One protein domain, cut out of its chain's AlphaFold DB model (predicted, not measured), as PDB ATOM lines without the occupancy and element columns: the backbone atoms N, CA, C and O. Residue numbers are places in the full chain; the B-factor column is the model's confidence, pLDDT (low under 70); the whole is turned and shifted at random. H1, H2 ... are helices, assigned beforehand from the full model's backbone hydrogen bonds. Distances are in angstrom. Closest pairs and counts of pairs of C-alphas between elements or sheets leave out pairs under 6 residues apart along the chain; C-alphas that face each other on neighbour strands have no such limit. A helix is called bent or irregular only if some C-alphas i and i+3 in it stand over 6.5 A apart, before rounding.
ATOM      1  N   TYR A 206     -48.792  18.852 -50.817       86.62
ATOM      2  CA  TYR A 206     -49.051  19.970 -49.924       86.62
ATOM      3  C   TYR A 206     -49.796  19.530 -48.657       86.62
ATOM      4  O   TYR A 206     -49.373  19.873 -47.555       86.62
ATOM      5  N   ASP A 207     -50.836  18.700 -48.776       88.38
ATOM      6  CA  ASP A 207     -51.605  18.204 -47.623       88.38
ATOM      7  C   ASP A 207     -50.753  17.381 -46.648       88.38
ATOM      8  O   ASP A 207     -51.001  17.371 -45.441       88.38
ATOM      9  N   GLN A 208     -49.711  16.716 -47.148       88.00
ATOM     10  CA  GLN A 208     -48.793  15.939 -46.314       88.00
ATOM     11  C   GLN A 208     -47.812  16.827 -45.529       88.00
ATOM     12  O   GLN A 208     -47.363  16.446 -44.445       88.00
ATOM     13  N   ILE A 209     -47.482  18.016 -46.046       87.81
ATOM     14  CA  ILE A 209     -46.498  18.934 -45.445       87.81
ATOM     15  C   ILE A 209     -47.131  20.151 -44.756       87.81
ATOM     16  O   ILE A 209     -46.491  20.751 -43.889       87.81
ATOM     17  N   LYS A 210     -48.400  20.484 -45.033       88.12
ATOM     18  CA  LYS A 210     -49.128  21.589 -44.381       88.12
ATOM     19  C   LYS A 210     -49.142  21.527 -42.839       88.12
ATOM     20  O   LYS A 210     -48.989  22.587 -42.224       88.12
ATOM     21  N   PRO A 211     -49.176  20.350 -42.160       90.56
ATOM     22  CA  PRO A 211     -49.177  20.295 -40.689       90.56
ATOM     23  C   PRO A 211     -47.915  20.874 -40.029       90.56
ATOM     24  O   PRO A 211     -47.888  21.130 -38.825       90.56
ATOM     25  N   ILE A 212     -46.848  21.098 -40.798       88.25
ATOM     26  CA  ILE A 212     -45.593  21.690 -40.317       88.25
ATOM     27  C   ILE A 212     -45.768  23.163 -39.986       88.25
ATOM     28  O   ILE A 212     -45.172  23.640 -39.020       88.25
ATOM     29  N   ILE A 213     -46.611  23.868 -40.747       87.56
ATOM     30  CA  ILE A 213     -46.960  25.258 -40.453       87.56
ATOM     31  C   ILE A 213     -47.615  25.308 -39.071       87.56
ATOM     32  O   ILE A 213     -47.173  26.055 -38.204       87.56
ATOM     33  N   LEU A 214     -48.587  24.424 -38.817       87.12
ATOM     34  CA  LEU A 214     -49.275  24.316 -37.526       87.12
ATOM     35  C   LEU A 214     -48.325  23.922 -36.383       87.12
ATOM     36  O   LEU A 214     -48.448  24.429 -35.266       87.12
ATOM     37  N   LYS A 215     -47.329  23.066 -36.652       88.12
ATOM     38  CA  LYS A 215     -46.260  22.768 -35.688       88.12
ATOM     39  C   LYS A 215     -45.417  24.006 -35.370       88.12
ATOM     40  O   LYS A 215     -45.087  24.229 -34.207       88.12
ATOM     41  N   GLY A 216     -45.082  24.806 -36.383       71.88
ATOM     42  CA  GLY A 216     -44.388  26.082 -36.216       71.88
ATOM     43  C   GLY A 216     -45.203  27.077 -35.391       71.88
ATOM     44  O   GLY A 216     -44.663  27.679 -34.465       71.88
ATOM     45  N   VAL A 217     -46.510  27.187 -35.657       80.00
ATOM     46  CA  VAL A 217     -47.431  28.030 -34.876       80.00
ATOM     47  C   VAL A 217     -47.401  27.628 -33.404       80.00
ATOM     48  O   VAL A 217     -47.173  28.468 -32.537       80.00
ATOM     49  N   ARG A 218     -47.542  26.330 -33.111       84.75
ATOM     50  CA  ARG A 218     -47.466  25.797 -31.744       84.75
ATOM     51  C   ARG A 218     -46.191  26.209 -31.018       84.75
ATOM     52  O   ARG A 218     -46.257  26.667 -29.883       84.75
ATOM     53  N   ASP A 219     -45.041  25.994 -31.646       78.81
ATOM     54  CA  ASP A 219     -43.753  26.241 -31.001       78.81
ATOM     55  C   ASP A 219     -43.508  27.735 -30.809       78.81
ATOM     56  O   ASP A 219     -43.033  28.134 -29.750       78.81
ATOM     57  N   GLY A 220     -43.922  28.568 -31.769       70.44
ATOM     58  CA  GLY A 220     -43.887  30.022 -31.614       70.44
ATOM     59  C   GLY A 220     -44.747  30.490 -30.439       70.44
ATOM     60  O   GLY A 220     -44.293  31.274 -29.610       70.44
ATOM     61  N   LEU A 221     -45.962  29.952 -30.301       73.69
ATOM     62  CA  LEU A 221     -46.818  30.239 -29.149       73.69
ATOM     63  C   LEU A 221     -46.179  29.769 -27.829       73.69
ATOM     64  O   LEU A 221     -46.333  30.441 -26.810       73.69
ATOM     65  N   LEU A 222     -45.484  28.622 -27.816       76.06
ATOM     66  CA  LEU A 222     -44.845  28.090 -26.603       76.06
ATOM     67  C   LEU A 222     -43.684  28.978 -26.155       76.06
ATOM     68  O   LEU A 222     -43.566  29.284 -24.972       76.06
ATOM     69  N   GLU A 223     -42.860  29.438 -27.093       73.44
ATOM     70  CA  GLU A 223     -41.772  30.377 -26.809       73.44
ATOM     71  C   GLU A 223     -42.300  31.705 -26.250       73.44
ATOM     72  O   GLU A 223     -41.737  32.248 -25.296       73.44
ATOM     73  N   LEU A 224     -43.411  32.209 -26.798       65.00
ATOM     74  CA  LEU A 224     -44.080  33.413 -26.298       65.00
ATOM     75  C   LEU A 224     -44.620  33.198 -24.875       65.00
ATOM     76  O   LEU A 224     -44.404  34.033 -23.996       65.00
ATOM     77  N   GLN A 225     -45.236  32.043 -24.613       70.12
ATOM     78  CA  GLN A 225     -45.693  31.664 -23.274       70.12
ATOM     79  C   GLN A 225     -44.531  31.578 -22.269       70.12
ATOM     80  O   GLN A 225     -44.672  31.968 -21.106       70.12
ATOM     81  N   GLU A 226     -43.376  31.060 -22.692       68.12
ATOM     82  CA  GLU A 226     -42.181  30.977 -21.855       68.12
ATOM     83  C   GLU A 226     -41.587  32.348 -21.529       68.12
ATOM     84  O   GLU A 226     -41.136  32.551 -20.397       68.12
ATOM     85  N   ALA A 227     -41.630  33.282 -22.479       61.09
ATOM     86  CA  ALA A 227     -41.125  34.640 -22.317       61.09
ATOM     87  C   ALA A 227     -41.968  35.491 -21.348       61.09
ATOM     88  O   ALA A 227     -41.411  36.318 -20.625       61.09
ATOM     89  N   GLU A 228     -43.289  35.287 -21.291       60.75
ATOM     90  CA  GLU A 228     -44.186  36.125 -20.481       60.75
ATOM     91  C   GLU A 228     -44.291  35.729 -19.001       60.75
ATOM     92  O   GLU A 228     -44.840  36.495 -18.213       60.75
ATOM     93  N   GLY A 229     -43.731  34.589 -18.582       53.03
ATOM     94  CA  GLY A 229     -43.568  34.187 -17.174       53.03
ATOM     95  C   GLY A 229     -44.864  33.879 -16.396       53.03
ATOM     96  O   GLY A 229     -44.960  32.819 -15.781       53.03
ATOM     97  N   GLU A 230     -45.863  34.764 -16.430       50.88
ATOM     98  CA  GLU A 230     -47.168  34.659 -15.758       50.88
ATOM     99  C   GLU A 230     -48.219  33.916 -16.616       50.88
ATOM    100  O   GLU A 230     -49.109  33.265 -16.066       50.88
ATOM    101  N   ALA A 231     -48.072  33.895 -17.951       52.72
ATOM    102  CA  ALA A 231     -48.956  33.174 -18.885       52.72
ATOM    103  C   ALA A 231     -48.814  31.633 -18.840       52.72
ATOM    104  O   ALA A 231     -49.602  30.895 -19.438       52.72
ATOM    105  N   LYS A 232     -47.830  31.111 -18.093       52.78
ATOM    106  CA  LYS A 232     -47.509  29.674 -17.996       52.78
ATOM    107  C   LYS A 232     -48.601  28.785 -17.387       52.78
ATOM    108  O   LYS A 232     -48.450  27.569 -17.417       52.78
ATOM    109  N   SER A 233     -49.671  29.346 -16.816       55.31
ATOM    110  CA  SER A 233     -50.602  28.578 -15.971       55.31
ATOM    111  C   SER A 233     -52.088  28.674 -16.321       55.31
ATOM    112  O   SER A 233     -52.899  28.083 -15.609       55.31
ATOM    113  N   SER A 234     -52.483  29.355 -17.405       67.38
ATOM    114  CA  SER A 234     -53.906  29.373 -17.769       67.38
ATOM    115  C   SER A 234     -54.313  28.056 -18.447       67.38
ATOM    116  O   SER A 234     -53.670  27.577 -19.386       67.38
ATOM    117  N   SER A 235     -55.404  27.448 -17.976       72.31
ATOM    118  CA  SER A 235     -56.011  26.261 -18.598       72.31
ATOM    119  C   SER A 235     -56.481  26.529 -20.031       72.31
ATOM    120  O   SER A 235     -56.586  25.612 -20.842       72.31
ATOM    121  N   GLU A 236     -56.743  27.793 -20.355       68.00
ATOM    122  CA  GLU A 236     -57.146  28.250 -21.683       68.00
ATOM    123  C   GLU A 236     -55.979  28.165 -22.672       68.00
ATOM    124  O   GLU A 236     -56.159  27.644 -23.771       68.00
ATOM    125  N   TRP A 237     -54.770  28.562 -22.257       69.06
ATOM    126  CA  TRP A 237     -53.548  28.404 -23.051       69.06
ATOM    127  C   TRP A 237     -53.260  26.936 -23.347       69.06
ATOM    128  O   TRP A 237     -53.008  26.572 -24.495       69.06
ATOM    129  N   ALA A 238     -53.369  26.067 -22.339       71.62
ATOM    130  CA  ALA A 238     -53.185  24.630 -22.535       71.62
ATOM    131  C   ALA A 238     -54.174  24.056 -23.569       71.62
ATOM    132  O   ALA A 238     -53.774  23.236 -24.394       71.62
ATOM    133  N   ARG A 239     -55.430  24.527 -23.569       73.06
ATOM    134  CA  ARG A 239     -56.460  24.119 -24.538       73.06
ATOM    135  C   ARG A 239     -56.142  24.582 -25.964       73.06
ATOM    136  O   ARG A 239     -56.324  23.810 -26.896       73.06
ATOM    137  N   VAL A 240     -55.636  25.803 -26.141       71.00
ATOM    138  CA  VAL A 240     -55.200  26.301 -27.461       71.00
ATOM    139  C   VAL A 240     -54.008  25.489 -27.982       71.00
ATOM    140  O   VAL A 240     -53.980  25.076 -29.136       71.00
ATOM    141  N   MET A 241     -53.049  25.165 -27.113       73.69
ATOM    142  CA  MET A 241     -51.863  24.384 -27.483       73.69
ATOM    143  C   MET A 241     -52.163  22.931 -27.867       73.69
ATOM    144  O   MET A 241     -51.342  22.282 -28.523       73.69
ATOM    145  N   THR A 242     -53.293  22.371 -27.424       79.38
ATOM    146  CA  THR A 242     -53.696  21.010 -27.805       79.38
ATOM    147  C   THR A 242     -54.256  20.914 -29.217       79.38
ATOM    148  O   THR A 242     -54.228  19.818 -29.763       79.38
ATOM    149  N   THR A 243     -54.688  22.028 -29.813       79.12
ATOM    150  CA  THR A 243     -55.211  22.061 -31.187       79.12
ATOM    151  C   THR A 243     -54.108  21.842 -32.227       79.12
ATOM    152  O   THR A 243     -54.358  21.285 -33.284       79.12
ATOM    153  N   TYR A 244     -52.860  22.199 -31.911       81.19
ATOM    154  CA  TYR A 244     -51.744  22.110 -32.855       81.19
ATOM    155  C   TYR A 244     -50.899  20.828 -32.691       81.19
ATOM    156  O   TYR A 244     -50.688  20.364 -31.562       81.19
ATOM    157  N   PRO A 245     -50.315  20.270 -33.770       85.25
ATOM    158  CA  PRO A 245     -49.564  19.013 -33.728       85.25
ATOM    159  C   PRO A 245     -48.297  19.092 -32.862       85.25
ATOM    160  O   PRO A 245     -47.626  20.118 -32.786       85.25
ATOM    161  N   ARG A 246     -47.945  17.983 -32.191       85.50
ATOM    162  CA  ARG A 246     -46.759  17.870 -31.305       85.50
ATOM    163  C   ARG A 246     -45.495  17.380 -31.996       85.50
ATOM    164  O   ARG A 246     -44.405  17.580 -31.468       85.50
ATOM    165  N   SER A 247     -45.630  16.716 -33.129       86.56
ATOM    166  CA  SER A 247     -44.530  16.089 -33.854       86.56
ATOM    167  C   SER A 247     -44.509  16.585 -35.289       86.56
ATOM    168  O   SER A 247     -45.547  16.966 -35.827       86.56
ATOM    169  N   PHE A 248     -43.332  16.559 -35.906       82.62
ATOM    170  CA  PHE A 248     -43.231  16.765 -37.343       82.62
ATOM    171  C   PHE A 248     -43.904  15.594 -38.080       82.62
ATOM    172  O   PHE A 248     -43.748  14.446 -37.642       82.62
ATOM    173  N   PRO A 249     -44.659  15.858 -39.160       86.62
ATOM    174  CA  PRO A 249     -45.145  14.811 -40.048       86.62
ATOM    175  C   PRO A 249     -43.971  14.099 -40.735       86.62
ATOM    176  O   PRO A 249     -42.821  14.543 -40.677       86.62
ATOM    177  N   ARG A 250     -44.256  12.950 -41.350       87.06
ATOM    178  CA  ARG A 250     -43.268  12.241 -42.170       87.06
ATOM    179  C   ARG A 250     -43.120  12.947 -43.513       87.06
ATOM    180  O   ARG A 250     -44.111  13.422 -44.060       87.06
ATOM    181  N   CYS A 251     -41.895  12.963 -44.039       85.19
ATOM    182  CA  CYS A 251     -41.645  13.426 -45.398       85.19
ATOM    183  C   CYS A 251     -42.486  12.614 -46.392       85.19
ATOM    184  O   CYS A 251     -42.491  11.387 -46.273       85.19
ATOM    185  N   PRO A 252     -43.150  13.271 -47.359       88.69
ATOM    186  CA  PRO A 252     -43.736  12.591 -48.505       88.69
ATOM    187  C   PRO A 252     -42.678  11.764 -49.229       88.69
ATOM    188  O   PRO A 252     -41.562  12.244 -49.436       88.69
ATOM    189  N   ASP A 253     -43.043  10.560 -49.667       87.62
ATOM    190  CA  ASP A 253     -42.134   9.682 -50.416       87.62
ATOM    191  C   ASP A 253     -41.738  10.274 -51.782       87.62
ATOM    192  O   ASP A 253     -40.745   9.868 -52.384       87.62
ATOM    193  N   THR A 254     -42.506  11.250 -52.270       86.12
ATOM    194  CA  THR A 254     -42.265  11.957 -53.531       86.12
ATOM    195  C   THR A 254     -41.215  13.064 -53.417       86.12
ATOM    196  O   THR A 254     -40.644  13.469 -54.431       86.12
ATOM    197  N   LEU A 255     -40.916  13.538 -52.201       85.06
ATOM    198  CA  LEU A 255     -39.902  14.561 -51.964       85.06
ATOM    199  C   LEU A 255     -38.556  13.922 -51.631       85.06
ATOM    200  O   LEU A 255     -38.450  13.001 -50.820       85.06
ATOM    201  N   SER A 256     -37.487  14.484 -52.197       87.50
ATOM    202  CA  SER A 256     -36.139  14.134 -51.758       87.50
ATOM    203  C   SER A 256     -35.959  14.503 -50.277       87.50
ATOM    204  O   SER A 256     -36.550  15.467 -49.782       87.50
ATOM    205  N   ALA A 257     -35.120  13.762 -49.550       82.94
ATOM    206  CA  ALA A 257     -34.871  14.039 -48.133       82.94
ATOM    207  C   ALA A 257     -34.341  15.469 -47.897       82.94
ATOM    208  O   ALA A 257     -34.676  16.102 -46.892       82.94
ATOM    209  N   ASP A 258     -33.547  15.992 -48.836       77.62
ATOM    210  CA  ASP A 258     -33.003  17.346 -48.770       77.62
ATOM    211  C   ASP A 258     -34.071  18.412 -49.039       77.62
ATOM    212  O   ASP A 258     -34.147  19.394 -48.294       77.62
ATOM    213  N   ASP A 259     -34.926  18.216 -50.047       79.12
ATOM    214  CA  ASP A 259     -36.018  19.148 -50.346       79.12
ATOM    215  C   ASP A 259     -37.058  19.144 -49.233       79.12
ATOM    216  O   ASP A 259     -37.463  20.210 -48.772       79.12
ATOM    217  N   CYS A 260     -37.401  17.960 -48.719       84.69
ATOM    218  CA  CYS A 260     -38.260  17.828 -47.554       84.69
ATOM    219  C   CYS A 260     -37.688  18.621 -46.372       84.69
ATOM    220  O   CYS A 260     -38.367  19.474 -45.807       84.69
ATOM    221  N   ARG A 261     -36.406  18.435 -46.031       82.06
ATOM    222  CA  ARG A 261     -35.776  19.155 -44.916       82.06
ATOM    223  C   ARG A 261     -35.797  20.677 -45.101       82.06
ATOM    224  O   ARG A 261     -36.012  21.399 -44.126       82.06
ATOM    225  N   ARG A 262     -35.563  21.169 -46.322       78.00
ATOM    226  CA  ARG A 262     -35.580  22.609 -46.640       78.00
ATOM    227  C   ARG A 262     -36.985  23.191 -46.545       78.00
ATOM    228  O   ARG A 262     -37.166  24.200 -45.865       78.00
ATOM    229  N   GLN A 263     -37.968  22.534 -47.156       84.06
ATOM    230  CA  GLN A 263     -39.367  22.955 -47.094       84.06
ATOM    231  C   GLN A 263     -39.887  22.922 -45.654       84.06
ATOM    232  O   GLN A 263     -40.523  23.869 -45.208       84.06
ATOM    233  N   TYR A 264     -39.531  21.890 -44.885       87.12
ATOM    234  CA  TYR A 264     -39.918  21.753 -43.482       87.12
ATOM    235  C   TYR A 264     -39.393  22.912 -42.637       87.12
ATOM    236  O   TYR A 264     -40.141  23.495 -41.856       87.12
ATOM    237  N   ALA A 265     -38.116  23.269 -42.801       78.62
ATOM    238  CA  ALA A 265     -37.523  24.395 -42.086       78.62
ATOM    239  C   ALA A 265     -38.220  25.719 -42.434       78.62
ATOM    240  O   ALA A 265     -38.505  26.513 -41.540       78.62
ATOM    241  N   LEU A 266     -38.531  25.933 -43.713       81.56
ATOM    242  CA  LEU A 266     -39.204  27.137 -44.185       81.56
ATOM    243  C   LEU A 266     -40.637  27.248 -43.640       81.56
ATOM    244  O   LEU A 266     -40.979  28.257 -43.025       81.56
ATOM    245  N   LEU A 267     -41.445  26.195 -43.794       83.44
ATOM    246  CA  LEU A 267     -42.822  26.134 -43.294       83.44
ATOM    247  C   LEU A 267     -42.887  26.274 -41.770       83.44
ATOM    248  O   LEU A 267     -43.781  26.929 -41.238       83.44
ATOM    249  N   TYR A 268     -41.913  25.701 -41.063       79.25
ATOM    250  CA  TYR A 268     -41.804  25.825 -39.615       79.25
ATOM    251  C   TYR A 268     -41.533  27.272 -39.178       79.25
ATOM    252  O   TYR A 268     -42.184  27.778 -38.262       79.25
ATOM    253  N   VAL A 269     -40.592  27.959 -39.837       79.31
ATOM    254  CA  VAL A 269     -40.287  29.373 -39.558       79.31
ATOM    255  C   VAL A 269     -41.488  30.261 -39.885       79.31
ATOM    256  O   VAL A 269     -41.836  31.128 -39.083       79.31
ATOM    257  N   PHE A 270     -42.169  29.999 -41.001       85.38
ATOM    258  CA  PHE A 270     -43.398  30.694 -41.373       85.38
ATOM    259  C   PHE A 270     -44.509  30.511 -40.328       85.38
ATOM    260  O   PHE A 270     -45.120  31.483 -39.891       85.38
ATOM    261  N   GLY A 271     -44.705  29.288 -39.825       80.19
ATOM    262  CA  GLY A 271     -45.639  29.018 -38.730       80.19
ATOM    263  C   GLY A 271     -45.335  29.821 -37.459       80.19
ATOM    264  O   GLY A 271     -46.238  30.387 -36.843       80.19
ATOM    265  N   ARG A 272     -44.059  29.944 -37.074       78.75
ATOM    266  CA  ARG A 272     -43.659  30.767 -35.914       78.75
ATOM    267  C   ARG A 272     -43.932  32.256 -36.127       78.75
ATOM    268  O   ARG A 272     -44.322  32.957 -35.188       78.75
ATOM    269  N   TRP A 273     -43.744  32.738 -37.353       83.12
ATOM    270  CA  TRP A 273     -44.100  34.106 -37.722       83.12
ATOM    271  C   TRP A 273     -45.612  34.341 -37.590       83.12
ATOM    272  O   TRP A 273     -46.013  35.289 -36.914       83.12
ATOM    273  N   LEU A 274     -46.447  33.428 -38.100       83.50
ATOM    274  CA  LEU A 274     -47.910  33.499 -37.959       83.50
ATOM    275  C   LEU A 274     -48.359  33.567 -36.495       83.50
ATOM    276  O   LEU A 274     -49.210  34.386 -36.160       83.50
ATOM    277  N   ALA A 275     -47.762  32.760 -35.611       77.12
ATOM    278  CA  ALA A 275     -48.051  32.815 -34.175       77.12
ATOM    279  C   ALA A 275     -47.768  34.199 -33.572       77.12
ATOM    280  O   ALA A 275     -48.555  34.714 -32.776       77.12
ATOM    281  N   SER A 276     -46.655  34.815 -33.975       74.81
ATOM    282  CA  SER A 276     -46.252  36.140 -33.498       74.81
ATOM    283  C   SER A 276     -47.220  37.226 -33.973       74.81
ATOM    284  O   SER A 276     -47.623  38.083 -33.185       74.81
ATOM    285  N   VAL A 277     -47.636  37.160 -35.241       78.25
ATOM    286  CA  VAL A 277     -48.629  38.073 -35.820       78.25
ATOM    287  C   VAL A 277     -49.990  37.886 -35.149       78.25
ATOM    288  O   VAL A 277     -50.606  38.862 -34.726       78.25
ATOM    289  N   GLN A 278     -50.442  36.643 -34.972       78.62
ATOM    290  CA  GLN A 278     -51.730  36.346 -34.351       78.62
ATOM    291  C   GLN A 278     -51.803  36.829 -32.896       78.62
ATOM    292  O   GLN A 278     -52.833  37.368 -32.483       78.62
ATOM    293  N   LEU A 279     -50.717  36.693 -32.125       72.31
ATOM    294  CA  LEU A 279     -50.655  37.249 -30.774       72.31
ATOM    295  C   LEU A 279     -50.831  38.771 -30.806       72.31
ATOM    296  O   LEU A 279     -51.617  39.316 -30.039       72.31
ATOM    297  N   GLN A 280     -50.163  39.467 -31.721       72.50
ATOM    298  CA  GLN A 280     -50.274  40.924 -31.816       72.50
ATOM    299  C   GLN A 280     -51.662  41.384 -32.243       72.50
ATOM    300  O   GLN A 280     -52.205  42.308 -31.641       72.50
ATOM    301  N   CYS A 281     -52.276  40.672 -33.184       75.31
ATOM    302  CA  CYS A 281     -53.667  40.870 -33.566       75.31
ATOM    303  C   CYS A 281     -54.639  40.752 -32.382       75.31
ATOM    304  O   CYS A 281     -55.683  41.401 -32.372       75.31
ATOM    305  N   SER A 282     -54.302  39.952 -31.365       69.81
ATOM    306  CA  SER A 282     -55.130  39.792 -30.165       69.81
ATOM    307  C   SER A 282     -54.943  40.895 -29.114       69.81
ATOM    308  O   SER A 282     -55.810  41.068 -28.259       69.81
ATOM    309  N   LEU A 283     -53.849  41.664 -29.168       67.31
ATOM    310  CA  LEU A 283     -53.469  42.606 -28.108       67.31
ATOM    311  C   LEU A 283     -54.156  43.983 -28.195       67.31
ATOM    312  O   LEU A 283     -53.942  44.815 -27.319       67.31
ATOM    313  N   SER A 284     -55.048  44.221 -29.164       51.53
ATOM    314  CA  SER A 284     -55.951  45.394 -29.282       51.53
ATOM    315  C   SER A 284     -55.319  46.800 -29.319       51.53
ATOM    316  O   SER A 284     -56.035  47.775 -29.541       51.53
ATOM    317  N   ASP A 285     -54.003  46.941 -29.144       52.94
ATOM    318  CA  ASP A 285     -53.329  48.239 -29.160       52.94
ATOM    319  C   ASP A 285     -53.066  48.659 -30.617       52.94
ATOM    320  O   ASP A 285     -52.174  48.146 -31.294       52.94
ATOM    321  N   SER A 286     -53.863  49.614 -31.096       47.06
ATOM    322  CA  SER A 286     -53.993  50.128 -32.472       47.06
ATOM    323  C   SER A 286     -52.742  50.787 -33.085       47.06
ATOM    324  O   SER A 286     -52.829  51.493 -34.086       47.06
ATOM    325  N   THR A 287     -51.555  50.555 -32.519       50.28
ATOM    326  CA  THR A 287     -50.262  51.060 -33.022       50.28
ATOM    327  C   THR A 287     -49.432  49.972 -33.707       50.28
ATOM    328  O   THR A 287     -48.204  49.952 -33.603       50.28
ATOM    329  N   MET A 288     -50.096  49.045 -34.399       55.22
ATOM    330  CA  MET A 288     -49.425  48.067 -35.249       55.22
ATOM    331  C   MET A 288     -48.768  48.789 -36.434       55.22
ATOM    332  O   MET A 288     -49.455  49.346 -37.287       55.22
ATOM    333  N   SER A 289     -47.435  48.768 -36.512       56.62
ATOM    334  CA  SER A 289     -46.735  49.122 -37.749       56.62
ATOM    335  C   SER A 289     -46.857  47.940 -38.710       56.62
ATOM    336  O   SER A 289     -46.019  47.040 -38.699       56.62
ATOM    337  N   LEU A 290     -47.938  47.912 -39.493       55.84
ATOM    338  CA  LEU A 290     -48.207  46.883 -40.513       55.84
ATOM    339  C   LEU A 290     -47.034  46.697 -41.484       55.84
ATOM    340  O   LEU A 290     -46.716  45.571 -41.854       55.84
ATOM    341  N   LEU A 291     -46.318  47.787 -41.774       50.41
ATOM    342  CA  LEU A 291     -45.121  47.799 -42.618       50.41
ATOM    343  C   LEU A 291     -44.030  46.827 -42.132       50.41
ATOM    344  O   LEU A 291     -43.309  46.268 -42.945       50.41
ATOM    345  N   SER A 292     -43.936  46.567 -40.821       60.28
ATOM    346  CA  SER A 292     -42.931  45.647 -40.267       60.28
ATOM    347  C   SER A 292     -43.251  44.163 -40.509       60.28
ATOM    348  O   SER A 292     -42.383  43.323 -40.269       60.28
ATOM    349  N   TYR A 293     -44.480  43.827 -40.921       64.00
ATOM    350  CA  TYR A 293     -44.928  42.446 -41.152       64.00
ATOM    351  C   TYR A 293     -45.189  42.132 -42.624       64.00
ATOM    352  O   TYR A 293     -45.064  40.971 -43.014       64.00
ATOM    353  N   GLU A 294     -45.497  43.144 -43.436       64.06
ATOM    354  CA  GLU A 294     -45.638  42.990 -44.887       64.06
ATOM    355  C   GLU A 294     -44.316  42.583 -45.558       64.06
ATOM    356  O   GLU A 294     -44.325  41.731 -46.446       64.06
ATOM    357  N   GLU A 295     -43.176  43.103 -45.088       64.88
ATOM    358  CA  GLU A 295     -41.844  42.721 -45.584       64.88
ATOM    359  C   GLU A 295     -41.573  41.208 -45.419       64.88
ATOM    360  O   GLU A 295     -41.412  40.530 -46.438       64.88
ATOM    361  N   PRO A 296     -41.634  40.624 -44.198       72.25
ATOM    362  CA  PRO A 296     -41.478  39.181 -44.013       72.25
ATOM    363  C   PRO A 296     -42.432  38.331 -44.856       72.25
ATOM    364  O   PRO A 296     -42.039  37.281 -45.360       72.25
ATOM    365  N   LEU A 297     -43.688  38.760 -45.009       80.44
ATOM    366  CA  LEU A 297     -44.679  38.030 -45.798       80.44
ATOM    367  C   LEU A 297     -44.295  37.971 -47.283       80.44
ATOM    368  O   LEU A 297     -44.407  36.915 -47.908       80.44
ATOM    369  N   SER A 298     -43.826  39.093 -47.833       77.12
ATOM    370  CA  SER A 298     -43.372  39.167 -49.223       77.12
ATOM    371  C   SER A 298     -42.167  38.254 -49.478       77.12
ATOM    372  O   SER A 298     -42.152  37.526 -50.475       77.12
ATOM    373  N   ASP A 299     -41.230  38.185 -48.527       79.31
ATOM    374  CA  ASP A 299     -40.077  37.287 -48.590       79.31
ATOM    375  C   ASP A 299     -40.510  35.816 -48.588       79.31
ATOM    376  O   ASP A 299     -40.034  35.020 -49.401       79.31
ATOM    377  N   PHE A 300     -41.452  35.443 -47.714       82.06
ATOM    378  CA  PHE A 300     -41.994  34.086 -47.697       82.06
ATOM    379  C   PHE A 300     -42.661  33.726 -49.022       82.06
ATOM    380  O   PHE A 300     -42.398  32.645 -49.545       82.06
ATOM    381  N   ASN A 301     -43.460  34.628 -49.595       83.75
ATOM    382  CA  ASN A 301     -44.137  34.387 -50.868       83.75
ATOM    383  C   ASN A 301     -43.134  34.128 -52.010       83.75
ATOM    384  O   ASN A 301     -43.255  33.150 -52.751       83.75
ATOM    385  N   ILE A 302     -42.073  34.940 -52.094       79.06
ATOM    386  CA  ILE A 302     -40.997  34.749 -53.077       79.06
ATOM    387  C   ILE A 302     -40.328  33.384 -52.887       79.06
ATOM    388  O   ILE A 302     -40.144  32.648 -53.856       79.06
ATOM    389  N   ILE A 303     -39.982  33.009 -51.653       80.12
ATOM    390  CA  ILE A 303     -39.281  31.747 -51.385       80.12
ATOM    391  C   ILE A 303     -40.195  30.535 -51.631       80.12
ATOM    392  O   ILE A 303     -39.730  29.525 -52.163       80.12
ATOM    393  N   PHE A 304     -41.484  30.611 -51.283       86.50
ATOM    394  CA  PHE A 304     -42.442  29.528 -51.518       86.50
ATOM    395  C   PHE A 304     -42.663  29.255 -53.002       86.50
ATOM    396  O   PHE A 304     -42.711  28.086 -53.383       86.50
ATOM    397  N   SER A 305     -42.663  30.297 -53.839       86.62
ATOM    398  CA  SER A 305     -42.842  30.161 -55.291       86.62
ATOM    399  C   SER A 305     -41.780  29.287 -55.981       86.62
ATOM    400  O   SER A 305     -42.001  28.788 -57.082       86.62
ATOM    401  N   VAL A 306     -40.634  29.057 -55.325       87.75
ATOM    402  CA  VAL A 306     -39.559  28.182 -55.818       87.75
ATOM    403  C   VAL A 306     -39.935  26.696 -55.723       87.75
ATOM    404  O   VAL A 306     -39.394  25.874 -56.464       87.75
ATOM    405  N   TYR A 307     -40.855  26.329 -54.827       84.44
ATOM    406  CA  TYR A 307     -41.236  24.944 -54.567       84.44
ATOM    407  C   TYR A 307     -42.626  24.648 -55.131       84.44
ATOM    408  O   TYR A 307     -43.632  25.146 -54.636       84.44
ATOM    409  N   VAL A 308     -42.692  23.757 -56.125       86.88
ATOM    410  CA  VAL A 308     -43.958  23.352 -56.766       86.88
ATOM    411  C   VAL A 308     -44.949  22.765 -55.752       86.88
ATOM    412  O   VAL A 308     -46.133  23.091 -55.786       86.88
ATOM    413  N   SER A 309     -44.460  21.977 -54.792       85.25
ATOM    414  CA  SER A 309     -45.255  21.411 -53.691       85.25
ATOM    415  C   SER A 309     -45.872  22.468 -52.762       85.25
ATOM    416  O   SER A 309     -46.778  22.152 -51.997       85.25
ATOM    417  N   LEU A 310     -45.407  23.723 -52.827       88.75
ATOM    418  CA  LEU A 310     -45.917  24.868 -52.067       88.75
ATOM    419  C   LEU A 310     -46.707  25.853 -52.940       88.75
ATOM    420  O   LEU A 310     -47.054  26.941 -52.477       88.75
ATOM    421  N   SER A 311     -47.032  25.489 -54.184       88.50
ATOM    422  CA  SER A 311     -47.855  26.326 -55.064       88.50
ATOM    423  C   SER A 311     -49.204  26.707 -54.439       88.50
ATOM    424  O   SER A 311     -49.532  27.891 -54.502       88.50
ATOM    425  N   PRO A 312     -49.957  25.797 -53.777       90.31
ATOM    426  CA  PRO A 312     -51.229  26.173 -53.152       90.31
ATOM    427  C   PRO A 312     -51.058  27.242 -52.065       90.31
ATOM    428  O   PRO A 312     -51.857  28.165 -51.955       90.31
ATOM    429  N   LEU A 313     -49.976  27.148 -51.289       88.12
ATOM    430  CA  LEU A 313     -49.628  28.136 -50.271       88.12
ATOM    431  C   LEU A 313     -49.239  29.483 -50.896       88.12
ATOM    432  O   LEU A 313     -49.660  30.529 -50.419       88.12
ATOM    433  N   THR A 314     -48.454  29.457 -51.971       88.12
ATOM    434  CA  THR A 314     -48.035  30.664 -52.702       88.12
ATOM    435  C   THR A 314     -49.251  31.409 -53.265       88.12
ATOM    436  O   THR A 314     -49.350  32.624 -53.120       88.12
ATOM    437  N   GLU A 315     -50.213  30.682 -53.840       89.31
ATOM    438  CA  GLU A 315     -51.470  31.241 -54.354       89.31
ATOM    439  C   GLU A 315     -52.285  31.896 -53.229       89.31
ATOM    440  O   GLU A 315     -52.614  33.079 -53.313       89.31
ATOM    441  N   GLN A 316     -52.481  31.189 -52.109       87.00
ATOM    442  CA  GLN A 316     -53.184  31.721 -50.936       87.00
ATOM    443  C   GLN A 316     -52.549  33.001 -50.368       87.00
ATOM    444  O   GLN A 316     -53.268  33.887 -49.903       87.00
ATOM    445  N   LEU A 317     -51.217  33.108 -50.380       85.38
ATOM    446  CA  LEU A 317     -50.510  34.302 -49.903       85.38
ATOM    447  C   LEU A 317     -50.512  35.434 -50.931       85.38
ATOM    448  O   LEU A 317     -50.468  36.598 -50.543       85.38
ATOM    449  N   SER A 318     -50.584  35.121 -52.224       83.75
ATOM    450  CA  SER A 318     -50.707  36.134 -53.277       83.75
ATOM    451  C   SER A 318     -52.048  36.873 -53.235       83.75
ATOM    452  O   SER A 318     -52.111  38.049 -53.592       83.75
ATOM    453  N   ASP A 319     -53.087  36.221 -52.707       81.62
ATOM    454  CA  ASP A 319     -54.412  36.810 -52.502       81.62
ATOM    455  C   ASP A 319     -54.485  37.741 -51.278       81.62
ATOM    456  O   ASP A 319     -55.482  38.449 -51.081       81.62
ATOM    457  N   TRP A 320     -53.448  37.777 -50.432       82.31
ATOM    458  CA  TRP A 320     -53.415  38.699 -49.300       82.31
ATOM    459  C   TRP A 320     -53.177  40.122 -49.785       82.31
ATOM    460  O   TRP A 320     -52.071  40.533 -50.128       82.31
ATOM    461  N   GLN A 321     -54.246  40.909 -49.770       65.94
ATOM    462  CA  GLN A 321     -54.158  42.339 -50.026       65.94
ATOM    463  C   GLN A 321     -53.391  43.018 -48.888       65.94
ATOM    464  O   GLN A 321     -53.789  42.898 -47.728       65.94
ATOM    465  N   SER A 322     -52.338  43.769 -49.228       63.69
ATOM    466  CA  SER A 322     -51.673  44.701 -48.313       63.69
ATOM    467  C   SER A 322     -52.668  45.782 -47.902       63.69
ATOM    468  O   SER A 322     -52.875  46.797 -48.568       63.69
ATOM    469  N   SER A 323     -53.401  45.513 -46.827       60.97
ATOM    470  CA  SER A 323     -54.356  46.461 -46.287       60.97
ATOM    471  C   SER A 323     -53.658  47.266 -45.202       60.97
ATOM    472  O   SER A 323     -53.160  46.711 -44.225       60.97
ATOM    473  N   THR A 324     -53.714  48.591 -45.306       64.06
ATOM    474  CA  THR A 324     -53.304  49.500 -44.223       64.06
ATOM    475  C   THR A 324     -54.200  49.384 -42.981       64.06
ATOM    476  O   THR A 324     -53.940  50.030 -41.966       64.06
ATOM    477  N   ASN A 325     -55.256  48.565 -43.045       76.38
ATOM    478  CA  ASN A 325     -56.154  48.280 -41.943       76.38
ATOM    479  C   ASN A 325     -55.709  47.012 -41.201       76.38
ATOM    480  O   ASN A 325     -55.853  45.893 -41.692       76.38
ATOM    481  N   SER A 326     -55.233  47.183 -39.969       75.56
ATOM    482  CA  SER A 326     -54.739  46.069 -39.159       75.56
ATOM    483  C   SER A 326     -55.823  45.047 -38.832       75.56
ATOM    484  O   SER A 326     -55.513  43.872 -38.689       75.56
ATOM    485  N   GLU A 327     -57.092  45.453 -38.748       80.44
ATOM    486  CA  GLU A 327     -58.195  44.526 -38.476       80.44
ATOM    487  C   GLU A 327     -58.416  43.558 -39.641       80.44
ATOM    488  O   GLU A 327     -58.593  42.361 -39.418       80.44
ATOM    489  N   ILE A 328     -58.352  44.053 -40.881       82.62
ATOM    490  CA  ILE A 328     -58.524  43.231 -42.088       82.62
ATOM    491  C   ILE A 328     -57.370  42.236 -42.207       82.62
ATOM    492  O   ILE A 328     -57.614  41.042 -42.367       82.62
ATOM    493  N   PHE A 329     -56.132  42.704 -42.032       83.25
ATOM    494  CA  PHE A 329     -54.955  41.836 -42.034       83.25
ATOM    495  C   PHE A 329     -55.041  40.746 -40.953       83.25
ATOM    496  O   PHE A 329     -54.830  39.564 -41.214       83.25
ATOM    497  N   CYS A 330     -55.442  41.111 -39.736       82.94
ATOM    498  CA  CYS A 330     -55.617  40.155 -38.648       82.94
ATOM    499  C   CYS A 330     -56.726  39.127 -38.914       82.94
ATOM    500  O   CYS A 330     -56.592  37.959 -38.534       82.94
ATOM    501  N   LEU A 331     -57.811  39.526 -39.586       84.69
ATOM    502  CA  LEU A 331     -58.853  38.603 -40.035       84.69
ATOM    503  C   LEU A 331     -58.343  37.651 -41.123       84.69
ATOM    504  O   LEU A 331     -58.653  36.463 -41.053       84.69
ATOM    505  N   GLN A 332     -57.532  38.133 -42.069       86.31
ATOM    506  CA  GLN A 332     -56.902  37.298 -43.099       86.31
ATOM    507  C   GLN A 332     -55.971  36.250 -42.481       86.31
ATOM    508  O   GLN A 332     -56.097  35.070 -42.797       86.31
ATOM    509  N   ILE A 333     -55.116  36.646 -41.531       84.38
ATOM    510  CA  ILE A 333     -54.237  35.726 -40.788       84.38
ATOM    511  C   ILE A 333     -55.058  34.649 -40.076       84.38
ATOM    512  O   ILE A 333     -54.746  33.461 -40.159       84.38
ATOM    513  N   LYS A 334     -56.135  35.050 -39.391       84.38
ATOM    514  CA  LYS A 334     -57.013  34.111 -38.685       84.38
ATOM    515  C   LYS A 334     -57.678  33.128 -39.650       84.38
ATOM    516  O   LYS A 334     -57.675  31.932 -39.380       84.38
ATOM    517  N   HIS A 335     -58.225  33.627 -40.758       85.56
ATOM    518  CA  HIS A 335     -58.853  32.802 -41.788       85.56
ATOM    519  C   HIS A 335     -57.855  31.812 -42.396       85.56
ATOM    520  O   HIS A 335     -58.159  30.634 -42.547       85.56
ATOM    521  N   PHE A 336     -56.640  32.275 -42.681       86.50
ATOM    522  CA  PHE A 336     -55.579  31.448 -43.230       86.50
ATOM    523  C   PHE A 336     -55.187  30.299 -42.296       86.50
ATOM    524  O   PHE A 336     -55.142  29.148 -42.723       86.50
ATOM    525  N   ILE A 337     -54.966  30.579 -41.007       83.06
ATOM    526  CA  ILE A 337     -54.621  29.537 -40.029       83.06
ATOM    527  C   ILE A 337     -55.745  28.502 -39.915       83.06
ATOM    528  O   ILE A 337     -55.455  27.310 -39.853       83.06
ATOM    529  N   SER A 338     -57.009  28.935 -39.941       82.88
ATOM    530  CA  SER A 338     -58.158  28.023 -39.970       82.88
ATOM    531  C   SER A 338     -58.190  27.162 -41.237       82.88
ATOM    532  O   SER A 338     -58.390  25.962 -41.131       82.88
ATOM    533  N   SER A 339     -57.885  27.728 -42.409       84.25
ATOM    534  CA  SER A 339     -57.872  26.977 -43.678       84.25
ATOM    535  C   SER A 339     -56.771  25.912 -43.790       84.25
ATOM    536  O   SER A 339     -56.839  25.056 -44.665       84.25
ATOM    537  N   ILE A 340     -55.736  25.972 -42.942       80.50
ATOM    538  CA  ILE A 340     -54.699  24.930 -42.874       80.50
ATOM    539  C   ILE A 340     -55.147  23.760 -41.980       80.50
ATOM    540  O   ILE A 340     -54.679  22.635 -42.177       80.50
ATOM    541  N   ASP A 341     -55.994  24.042 -40.985       71.44
ATOM    542  CA  ASP A 341     -56.503  23.067 -40.010       71.44
ATOM    543  C   ASP A 341     -57.644  22.208 -40.586       71.44
ATOM    544  O   ASP A 341     -57.766  21.037 -40.223       71.44
ATOM    545  N   ASP A 342     -58.421  22.773 -41.517       63.81
ATOM    546  CA  ASP A 342     -59.398  22.063 -42.360       63.81
ATOM    547  C   ASP A 342     -58.699  21.153 -43.395       63.81
ATOM    548  O   ASP A 342     -59.171  20.011 -43.610       63.81
TER     549      ASP A 342
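AT A GLANCE: This is residues 206 to 342 of the 342 residues of an uncharacterized protein of Methyloprofundus sp (UniProt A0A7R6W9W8). The longest helix, H4, runs through the middle; H2 crosses it on one side with H3 folded back along H2, and on the other side the helical hairpin H5 and H6 lies more loosely. The last helix, H7, slants across a third side of H4, from the end of H4 to the start of H2. The printed part has 137 residues with seven named helices, H1 to H7 in chain order, and no named strand: all helix. It is compact, with a radius of gyration of the C-alphas of 15.3 A and spans of 44 by 35 by 24 A.

IN THESE COORDINATES: H4, residues 257 to 282, is 37.4 A long from C-alpha 257 at (-34.871, 14.039, -48.133) to C-alpha 282 at (-55.130, 39.792, -30.165). H2, residues 211 to 228, is 26.2 A long, and H7, residues 326 to 341, 23.1 A, ending with C-alpha 341 at (-56.503, 23.067, -40.010). H5, residues 291 to 304, is 20.5 A long. H6, residues 308 to 318, is irregular: C-alphas 309 and 312 are 7.7 A apart. H3 is residues 235 to 243, and H1 residues 206 to 209.

HOW THE PARTS SIT: H4 touches H2 with residues 264 to 276 alone, at a steep tilt of 48 degrees, the same way; the closest C-alphas, of Gly 216 and Gly 271, are 4.1 A apart. H2 is the hub, touching three helices. H4 touches H7 with residues 274 to 281 alone, at a steep tilt of 43 degrees, opposite ways; the closest C-alphas, of Cys 281 and Cys 330, are 5.5 A apart. Residues 337 to 341 of H7 touch residues 211 to 214 of H2, with the closest C-alphas, of Pro 211 and Ile 340, 7.5 A apart. H2 and H3 form a hairpin but only just touch, with 3 pairs of C-alphas within 8 A; the closest are those of Arg 218 and Met 241, 6.3 A apart. H4 and H5 are close but not clearly touching, the closest C-alphas, of Phe 270 and Phe 300, being 7.3 A apart. H5 and H6 touch as a hairpin, with C-alphas of Asn 301 and Thr 314 closest at 5.7 A. H1 only just touches H6, with 3 pairs of C-alphas within 8 A, the closest those of Tyr 206 and Ser 309 at 5.5 A. In H2 and H4 every O i to N i+4 pair is within hydrogen-bond range; in H3 4 of 5 are, in H5 8 of 10, in H6 5 of 7 and in H7 11 of 12, while H1 is too short for such a pair.

THE WHOLE: The two C-alphas farthest apart, of Asp 253 and Ser 286, are 45.8 A apart. The printed part has no cut and ends at the chain's last residue, Asp 342. The link from H3 to H4, residues 244 to 256, is long. Residues 226 to 231, of which 226 to 228 belong to H2, stand free. The mean pLDDT of the printed part is 77.0, and 31 residues are under 70, among them 226 to 234 and 282 to 295.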